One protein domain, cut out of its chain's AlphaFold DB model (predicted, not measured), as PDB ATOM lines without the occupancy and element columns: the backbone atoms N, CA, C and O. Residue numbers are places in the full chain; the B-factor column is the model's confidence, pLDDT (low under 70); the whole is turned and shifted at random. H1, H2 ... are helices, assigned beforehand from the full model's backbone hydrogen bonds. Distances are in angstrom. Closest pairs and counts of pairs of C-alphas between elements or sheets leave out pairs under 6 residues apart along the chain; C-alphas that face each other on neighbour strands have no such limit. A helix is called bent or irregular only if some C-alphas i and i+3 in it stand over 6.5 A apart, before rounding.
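AT A GLANCE: This is residues 241 to 295 of the 429 residues of a protein of Pseudoflavonifractor sp. BIOML-A4 (UniProt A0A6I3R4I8). The longest helix, H4, makes one side of this small domain, and H2 begins beside residues 282 to 287 of H4 and slants away from it at a steep tilt. Two short helices complete the group: H1 near H4, and H3 near both H2 and H4, with the link of residues 260 to 266 leading round from H2 to H3. The printed part has 55 residues with four named helices, in the order H1, H2, H3, H4, and no named strand; the class is all helix. It is compact, with a radius of gyration of the C-alphas of 10.8 A, and spans 32 by 24 by 17 A.

HOW THE PARTS SIT: H4, residues 279 to 293, and H2, residues 248 to 259, touch at a steep tilt of 58 degrees, the same way. H2 touches H4 with residues 248 to 252 alone; the closest C-alphas, of Pro 248 and Arg 283, are 5.2 A apart. H3, residues 267 to 273, is close to H4 but not clearly touching, with the closest C-alphas, of Met 271 and Phe 282, 6.9 A apart; their lines are about perpendicular, at 88 degrees. H3 is also close to H2 but not clearly touching, with the closest C-alphas, of Phe 252 and Lys 267, 7.5 A apart. H1, residues 241 to 245, is close to H4 but not clearly touching: the closest C-alphas, of Tyr 243 and Phe 287, are 7.5 A apart. H1 is apart from H2 and H3. Every O i to N i+4 pair is within hydrogen-bond range in H1, H3 and H4, and 6 of 8 are in H2.

IN THESE COORDINATES: H4 is 21.0 A long, from C-alpha 279 at (151.079, 195.343, 115.399) to C-alpha 293 at (138.464, 179.251, 120.266). H2 is 12.6 A long and irregular: C-alphas 254 and 257 are 8.1 A apart. H3 measures 9.9 A and H1 6.1 A; H1 begins with C-alpha 241 at (158.385, 180.653, 121.103).

THE WHOLE: The two C-alphas farthest apart, of Glu 241 and Phe 262, are 32.8 A apart. The printed part has no cut and no long link. The model's pLDDT is under 70 at residues 260 to 265 and 294 to 295.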
ATOM      1  N   GLU A 241     158.102 181.219 122.429       94.00
ATOM      2  CA  GLU A 241     158.385 180.653 121.103       94.00
ATOM      3  C   GLU A 241     157.102 180.446 120.289       94.00
ATOM      4  O   GLU A 241     157.047 180.841 119.125       94.00
ATOM      5  N   ASP A 242     156.044 179.908 120.908       91.62
ATOM      6  CA  ASP A 242     154.730 179.758 120.272       91.62
ATOM      7  C   ASP A 242     154.115 181.112 119.912       91.62
ATOM      8  O   ASP A 242     153.574 181.274 118.819       91.62
ATOM      9  N   TYR A 243     154.227 182.096 120.808       94.12
ATOM     10  CA  TYR A 243     153.736 183.452 120.566       94.12
ATOM     11  C   TYR A 243     154.496 184.155 119.431       94.12
ATOM     12  O   TYR A 243     153.890 184.817 118.587       94.12
ATOM     13  N   ALA A 244     155.819 183.980 119.364       94.12
ATOM     14  CA  ALA A 244     156.638 184.531 118.288       94.12
ATOM     15  C   ALA A 244     156.356 183.858 116.934       94.12
ATOM     16  O   ALA A 244     156.336 184.534 115.906       94.12
ATOM     17  N   ALA A 245     156.121 182.541 116.933       90.81
ATOM     18  CA  ALA A 245     155.787 181.771 115.736       90.81
ATOM     19  C   ALA A 245     154.348 182.002 115.244       90.81
ATOM     20  O   ALA A 245     154.043 181.699 114.091       90.81
ATOM     21  N   PHE A 246     153.465 182.522 116.099       92.75
ATOM     22  CA  PHE A 246     152.089 182.832 115.743       92.75
ATOM     23  C   PHE A 246     152.030 183.947 114.688       92.75
ATOM     24  O   PHE A 246     152.567 185.046 114.886       92.75
ATOM     25  N   ASP A 247     151.357 183.651 113.573       93.88
ATOM     26  CA  ASP A 247     151.074 184.587 112.487       93.88
ATOM     27  C   ASP A 247     149.661 185.176 112.674       93.88
ATOM     28  O   ASP A 247     148.664 184.526 112.335       93.88
ATOM     29  N   PRO A 248     149.546 186.398 113.228       94.25
ATOM     30  CA  PRO A 248     148.247 186.999 113.495       94.25
ATOM     31  C   PRO A 248     147.514 187.419 112.217       94.25
ATOM     32  O   PRO A 248     146.289 187.495 112.222       94.25
ATOM     33  N   ASP A 249     148.230 187.683 111.122       92.81
ATOM     34  CA  ASP A 249     147.628 188.080 109.851       92.81
ATOM     35  C   ASP A 249     146.989 186.878 109.151       92.81
ATOM     36  O   ASP A 249     145.839 186.955 108.703       92.81
ATOM     37  N   ALA A 250     147.693 185.745 109.113       90.56
ATOM     38  CA  ALA A 250     147.137 184.488 108.620       90.56
ATOM     39  C   ALA A 250     145.940 184.028 109.468       90.56
ATOM     40  O   ALA A 250     144.907 183.633 108.918       90.56
ATOM     41  N   TRP A 251     146.047 184.148 110.799       89.75
ATOM     42  CA  TRP A 251     144.955 183.844 111.723       89.75
ATOM     43  C   TRP A 251     143.715 184.702 111.457       89.75
ATOM     44  O   TRP A 251     142.617 184.176 111.261       89.75
ATOM     45  N   PHE A 252     143.894 186.025 111.392       89.56
ATOM     46  CA  PHE A 252     142.813 186.965 111.115       89.56
ATOM     47  C   PHE A 252     142.164 186.706 109.757       89.56
ATOM     48  O   PHE A 252     140.942 186.675 109.660       89.56
ATOM     49  N   SER A 253     142.961 186.475 108.712       86.94
ATOM     50  CA  SER A 253     142.452 186.262 107.352       86.94
ATOM     51  C   SER A 253     141.540 185.037 107.271       86.94
ATOM     52  O   SER A 253     140.471 185.108 106.668       86.94
ATOM     53  N   ALA A 254     141.910 183.940 107.942       81.88
ATOM     54  CA  ALA A 254     141.093 182.727 108.013       81.88
ATOM     55  C   ALA A 254     139.775 182.927 108.782       81.88
ATOM     56  O   ALA A 254     138.825 182.165 108.612       81.88
ATOM     57  N   ARG A 255     139.707 183.964 109.623       83.25
ATOM     58  CA  ARG A 255     138.585 184.250 110.524       83.25
ATOM     59  C   ARG A 255     137.872 185.558 110.222       83.25
ATOM     60  O   ARG A 255     136.969 185.929 110.967       83.25
ATOM     61  N   ALA A 256     138.228 186.247 109.138       75.50
ATOM     62  CA  ALA A 256     137.755 187.600 108.863       75.50
ATOM     63  C   ALA A 256     136.222 187.676 108.878       75.50
ATOM     64  O   ALA A 256     135.664 188.531 109.550       75.50
ATOM     65  N   GLY A 257     135.532 186.709 108.262       70.31
ATOM     66  CA  GLY A 257     134.065 186.658 108.265       70.31
ATOM     67  C   GLY A 257     133.420 186.474 109.648       70.31
ATOM     68  O   GLY A 257     132.289 186.912 109.849       70.31
ATOM     69  N   GLU A 258     134.115 185.861 110.611       73.31
ATOM     70  CA  GLU A 258     133.661 185.760 112.006       73.31
ATOM     71  C   GLU A 258     134.005 187.025 112.797       73.31
ATOM     72  O   GLU A 258     133.157 187.568 113.505       73.31
ATOM     73  N   LEU A 259     135.242 187.506 112.657       73.25
ATOM     74  CA  LEU A 259     135.784 188.616 113.438       73.25
ATOM     75  C   LEU A 259     135.210 189.974 113.021       73.25
ATOM     76  O   LEU A 259     135.087 190.853 113.870       73.25
ATOM     77  N   THR A 260     134.816 190.138 111.754       69.94
ATOM     78  CA  THR A 260     134.259 191.392 111.218       69.94
ATOM     79  C   THR A 260     132.753 191.325 110.956       69.94
ATOM     80  O   THR A 260     132.177 192.283 110.436       69.94
ATOM     81  N   ARG A 261     132.072 190.242 111.377       62.06
ATOM     82  CA  ARG A 261     130.645 189.960 111.092       62.06
ATOM     83  C   ARG A 261     129.687 191.121 111.389       62.06
ATOM     84  O   ARG A 261     128.660 191.239 110.729       62.06
ATOM     85  N   PHE A 262     130.010 191.954 112.377       51.75
ATOM     86  CA  PHE A 262     129.169 193.068 112.834       51.75
ATOM     87  C   PHE A 262     129.702 194.457 112.462       51.75
ATOM     88  O   PHE A 262     129.019 195.447 112.702       51.75
ATOM     89  N   GLN A 263     130.906 194.540 111.895       58.62
ATOM     90  CA  GLN A 263     131.598 195.805 111.621       58.62
ATOM     91  C   GLN A 263     131.798 196.032 110.115       58.62
ATOM     92  O   GLN A 263     131.836 197.175 109.670       58.62
ATOM     93  N   GLY A 264     131.835 194.957 109.313       55.75
ATOM     94  CA  GLY A 264     132.319 195.025 107.936       55.75
ATOM     95  C   GLY A 264     133.818 195.353 107.896       55.75
ATOM     96  O   GLY A 264     134.390 195.797 108.887       55.75
ATOM     97  N   GLY A 265     134.474 195.110 106.763       69.69
ATOM     98  CA  GLY A 265     135.842 195.593 106.554       69.69
ATOM     99  C   GLY A 265     136.977 194.601 106.831       69.69
ATOM    100  O   GLY A 265     136.759 193.400 107.024       69.69
ATOM    101  N   GLY A 266     138.205 195.112 106.729       84.81
ATOM    102  CA  GLY A 266     139.464 194.368 106.813       84.81
ATOM    103  C   GLY A 266     140.162 194.498 108.170       84.81
ATOM    104  O   GLY A 266     139.573 194.915 109.164       84.81
ATOM    105  N   LYS A 267     141.452 194.141 108.220       89.88
ATOM    106  CA  LYS A 267     142.276 194.228 109.441       89.88
ATOM    107  C   LYS A 267     142.291 195.634 110.050       89.88
ATOM    108  O   LYS A 267     142.238 195.758 111.268       89.88
ATOM    109  N   GLU A 268     142.377 196.667 109.215       89.56
ATOM    110  CA  GLU A 268     142.440 198.066 109.658       89.56
ATOM    111  C   GLU A 268     141.160 198.474 110.395       89.56
ATOM    112  O   GLU A 268     141.244 198.961 111.518       89.56
ATOM    113  N   ASP A 269     139.993 198.156 109.827       85.25
ATOM    114  CA  ASP A 269     138.691 198.432 110.445       85.25
ATOM    115  C   ASP A 269     138.530 197.680 111.777       85.25
ATOM    116  O   ASP A 269     138.059 198.233 112.771       85.25
ATOM    117  N   TYR A 270     138.986 196.421 111.828       86.88
ATOM    118  CA  TYR A 270     138.998 195.640 113.066       86.88
ATOM    119  C   TYR A 270     139.893 196.276 114.138       86.88
ATOM    120  O   TYR A 270     139.498 196.368 115.300       86.88
ATOM    121  N   MET A 271     141.103 196.704 113.764       90.00
ATOM    122  CA  MET A 271     142.043 197.339 114.687       90.00
ATOM    123  C   MET A 271     141.496 198.669 115.212       90.00
ATOM    124  O   MET A 271     141.521 198.884 116.422       90.00
ATOM    125  N   GLU A 272     140.931 199.510 114.343       87.94
ATOM    126  CA  GLU A 272     140.292 200.772 114.731       87.94
ATOM    127  C   GLU A 272     139.138 200.534 115.711       87.94
ATOM    128  O   GLU A 272     139.115 201.110 116.799       87.94
ATOM    129  N   ALA A 273     138.230 199.611 115.386       81.81
ATOM    130  CA  ALA A 273     137.074 199.310 116.225       81.81
ATOM    131  C   ALA A 273     137.444 198.714 117.595       81.81
ATOM    132  O   ALA A 273     136.646 198.752 118.534       81.81
ATOM    133  N   ARG A 274     138.645 198.141 117.715       81.88
ATOM    134  CA  ARG A 274     139.189 197.575 118.955       81.88
ATOM    135  C   ARG A 274     140.184 198.503 119.655       81.88
ATOM    136  O   ARG A 274     140.690 198.129 120.707       81.88
ATOM    137  N   GLY A 275     140.462 199.683 119.097       87.06
ATOM    138  CA  GLY A 275     141.453 200.617 119.632       87.06
ATOM    139  C   GLY A 275     142.884 200.069 119.617       87.06
ATOM    140  O   GLY A 275     143.701 200.480 120.436       87.06
ATOM    141  N   LEU A 276     143.189 199.127 118.720       90.81
ATOM    142  CA  LEU A 276     144.516 198.531 118.576       90.81
ATOM    143  C   LEU A 276     145.352 199.435 117.670       90.81
ATOM    144  O   LEU A 276     145.045 199.616 116.494       90.81
ATOM    145  N   THR A 277     146.421 200.001 118.211       92.44
ATOM    146  CA  THR A 277     147.247 201.011 117.534       92.44
ATOM    147  C   THR A 277     148.567 200.454 117.012       92.44
ATOM    148  O   THR A 277     149.211 201.064 116.157       92.44
ATOM    149  N   THR A 278     148.976 199.278 117.493       94.56
ATOM    150  CA  THR A 278     150.245 198.641 117.132       94.56
ATOM    151  C   THR A 278     150.057 197.220 116.606       94.56
ATOM    152  O   THR A 278     149.071 196.537 116.887       94.56
ATOM    153  N   GLY A 279     151.052 196.735 115.855       94.38
ATOM    154  CA  GLY A 279     151.079 195.343 115.399       94.38
ATOM    155  C   GLY A 279     151.175 194.329 116.545       94.38
ATOM    156  O   GLY A 279     150.686 193.212 116.403       94.38
ATOM    157  N   GLU A 280     151.755 194.716 117.683       94.62
ATOM    158  CA  GLU A 280     151.848 193.861 118.871       94.62
ATOM    159  C   GLU A 280     150.503 193.743 119.594       94.62
ATOM    160  O   GLU A 280     150.092 192.645 119.960       94.62
ATOM    161  N   GLU A 281     149.767 194.848 119.722       92.38
ATOM    162  CA  GLU A 281     148.391 194.827 120.232       92.38
ATOM    163  C   GLU A 281     147.490 193.960 119.347       92.38
ATOM    164  O   GLU A 281     146.720 193.146 119.854       92.38
ATOM    165  N   PHE A 282     147.648 194.054 118.023       94.62
ATOM    166  CA  PHE A 282     146.958 193.168 117.087       94.62
ATOM    167  C   PHE A 282     147.363 191.699 117.252       94.62
ATOM    168  O   PHE A 282     146.493 190.829 117.307       94.62
ATOM    169  N   ARG A 283     148.665 191.403 117.379       95.44
ATOM    170  CA  ARG A 283     149.141 190.034 117.618       95.44
ATOM    171  C   ARG A 283     148.540 189.461 118.891       95.44
ATOM    172  O   ARG A 283     148.034 188.343 118.870       95.44
ATOM    173  N   LEU A 284     148.592 190.212 119.987       93.88
ATOM    174  CA  LEU A 284     148.043 189.793 121.269       93.88
ATOM    175  C   LEU A 284     146.531 189.551 121.185       93.88
ATOM    176  O   LEU A 284     146.069 188.535 121.695       93.88
ATOM    177  N   ALA A 285     145.784 190.417 120.494       91.56
ATOM    178  CA  ALA A 285     144.348 190.236 120.286       91.56
ATOM    179  C   ALA A 285     144.032 188.957 119.487       91.56
ATOM    180  O   ALA A 285     143.147 188.190 119.865       91.56
ATOM    181  N   MET A 286     144.782 188.680 118.417       92.75
ATOM    182  CA  MET A 286     144.627 187.446 117.632       92.75
ATOM    183  C   MET A 286     145.048 186.200 118.415       92.75
ATOM    184  O   MET A 286     144.420 185.151 118.308       92.75
ATOM    185  N   PHE A 287     146.066 186.319 119.261       92.62
ATOM    186  CA  PHE A 287     146.487 185.240 120.147       92.62
ATOM    187  C   PHE A 287     145.448 184.964 121.246       92.62
ATOM    188  O   PHE A 287     145.170 183.808 121.561       92.62
ATOM    189  N   ALA A 288     144.812 186.006 121.790       89.88
ATOM    190  CA  ALA A 288     143.693 185.882 122.722       89.88
ATOM    191  C   ALA A 288     142.472 185.208 122.072       89.88
ATOM    192  O   ALA A 288     141.804 184.381 122.700       89.88
ATOM    193  N   ASP A 289     142.194 185.532 120.806       87.25
ATOM    194  CA  ASP A 289     141.157 184.867 120.014       87.25
ATOM    195  C   ASP A 289     141.477 183.378 119.819       87.25
ATOM    196  O   ASP A 289     140.623 182.544 120.119       87.25
ATOM    197  N   TRP A 290     142.719 183.030 119.453       86.62
ATOM    198  CA  TRP A 290     143.171 181.635 119.377       86.62
ATOM    199  C   TRP A 290     142.919 180.874 120.682       86.62
ATOM    200  O   TRP A 290     142.245 179.844 120.668       86.62
ATOM    201  N   LEU A 291     143.359 181.420 121.818       83.88
ATOM    202  CA  LEU A 291     143.127 180.816 123.134       83.88
ATOM    203  C   LEU A 291     141.636 180.634 123.451       83.88
ATOM    204  O   LEU A 291     141.254 179.652 124.082       83.88
ATOM    205  N   THR A 292     140.790 181.567 123.010       75.19
ATOM    206  CA  THR A 292     139.344 181.521 123.259       75.19
ATOM    207  C   THR A 292     138.652 180.446 122.418       75.19
ATOM    208  O   THR A 292     137.794 179.730 122.938       75.19
ATOM    209  N   LEU A 293     139.018 180.296 121.141       70.81
ATOM    210  CA  LEU A 293     138.464 179.251 120.266       70.81
ATOM    211  C   LEU A 293     138.710 177.851 120.789       70.81
ATOM    212  O   LEU A 293     137.878 176.970 120.609       70.81
ATOM    213  N   SER A 294     139.835 177.654 121.460       56.53
ATOM    214  CA  SER A 294     140.202 176.382 122.067       56.53
ATOM    215  C   SER A 294     139.361 176.020 123.304       56.53
ATOM    216  O   SER A 294     139.547 174.946 123.879       56.53
ATOM    217  N   VAL A 295     138.465 176.916 123.743       51.91
ATOM    218  CA  VAL A 295     137.657 176.789 124.969       51.91
ATOM    219  C   VAL A 295     136.155 177.013 124.717       51.91
ATOM    220  O   VAL A 295     135.331 176.562 125.515       51.91
TER     221      VAL A 295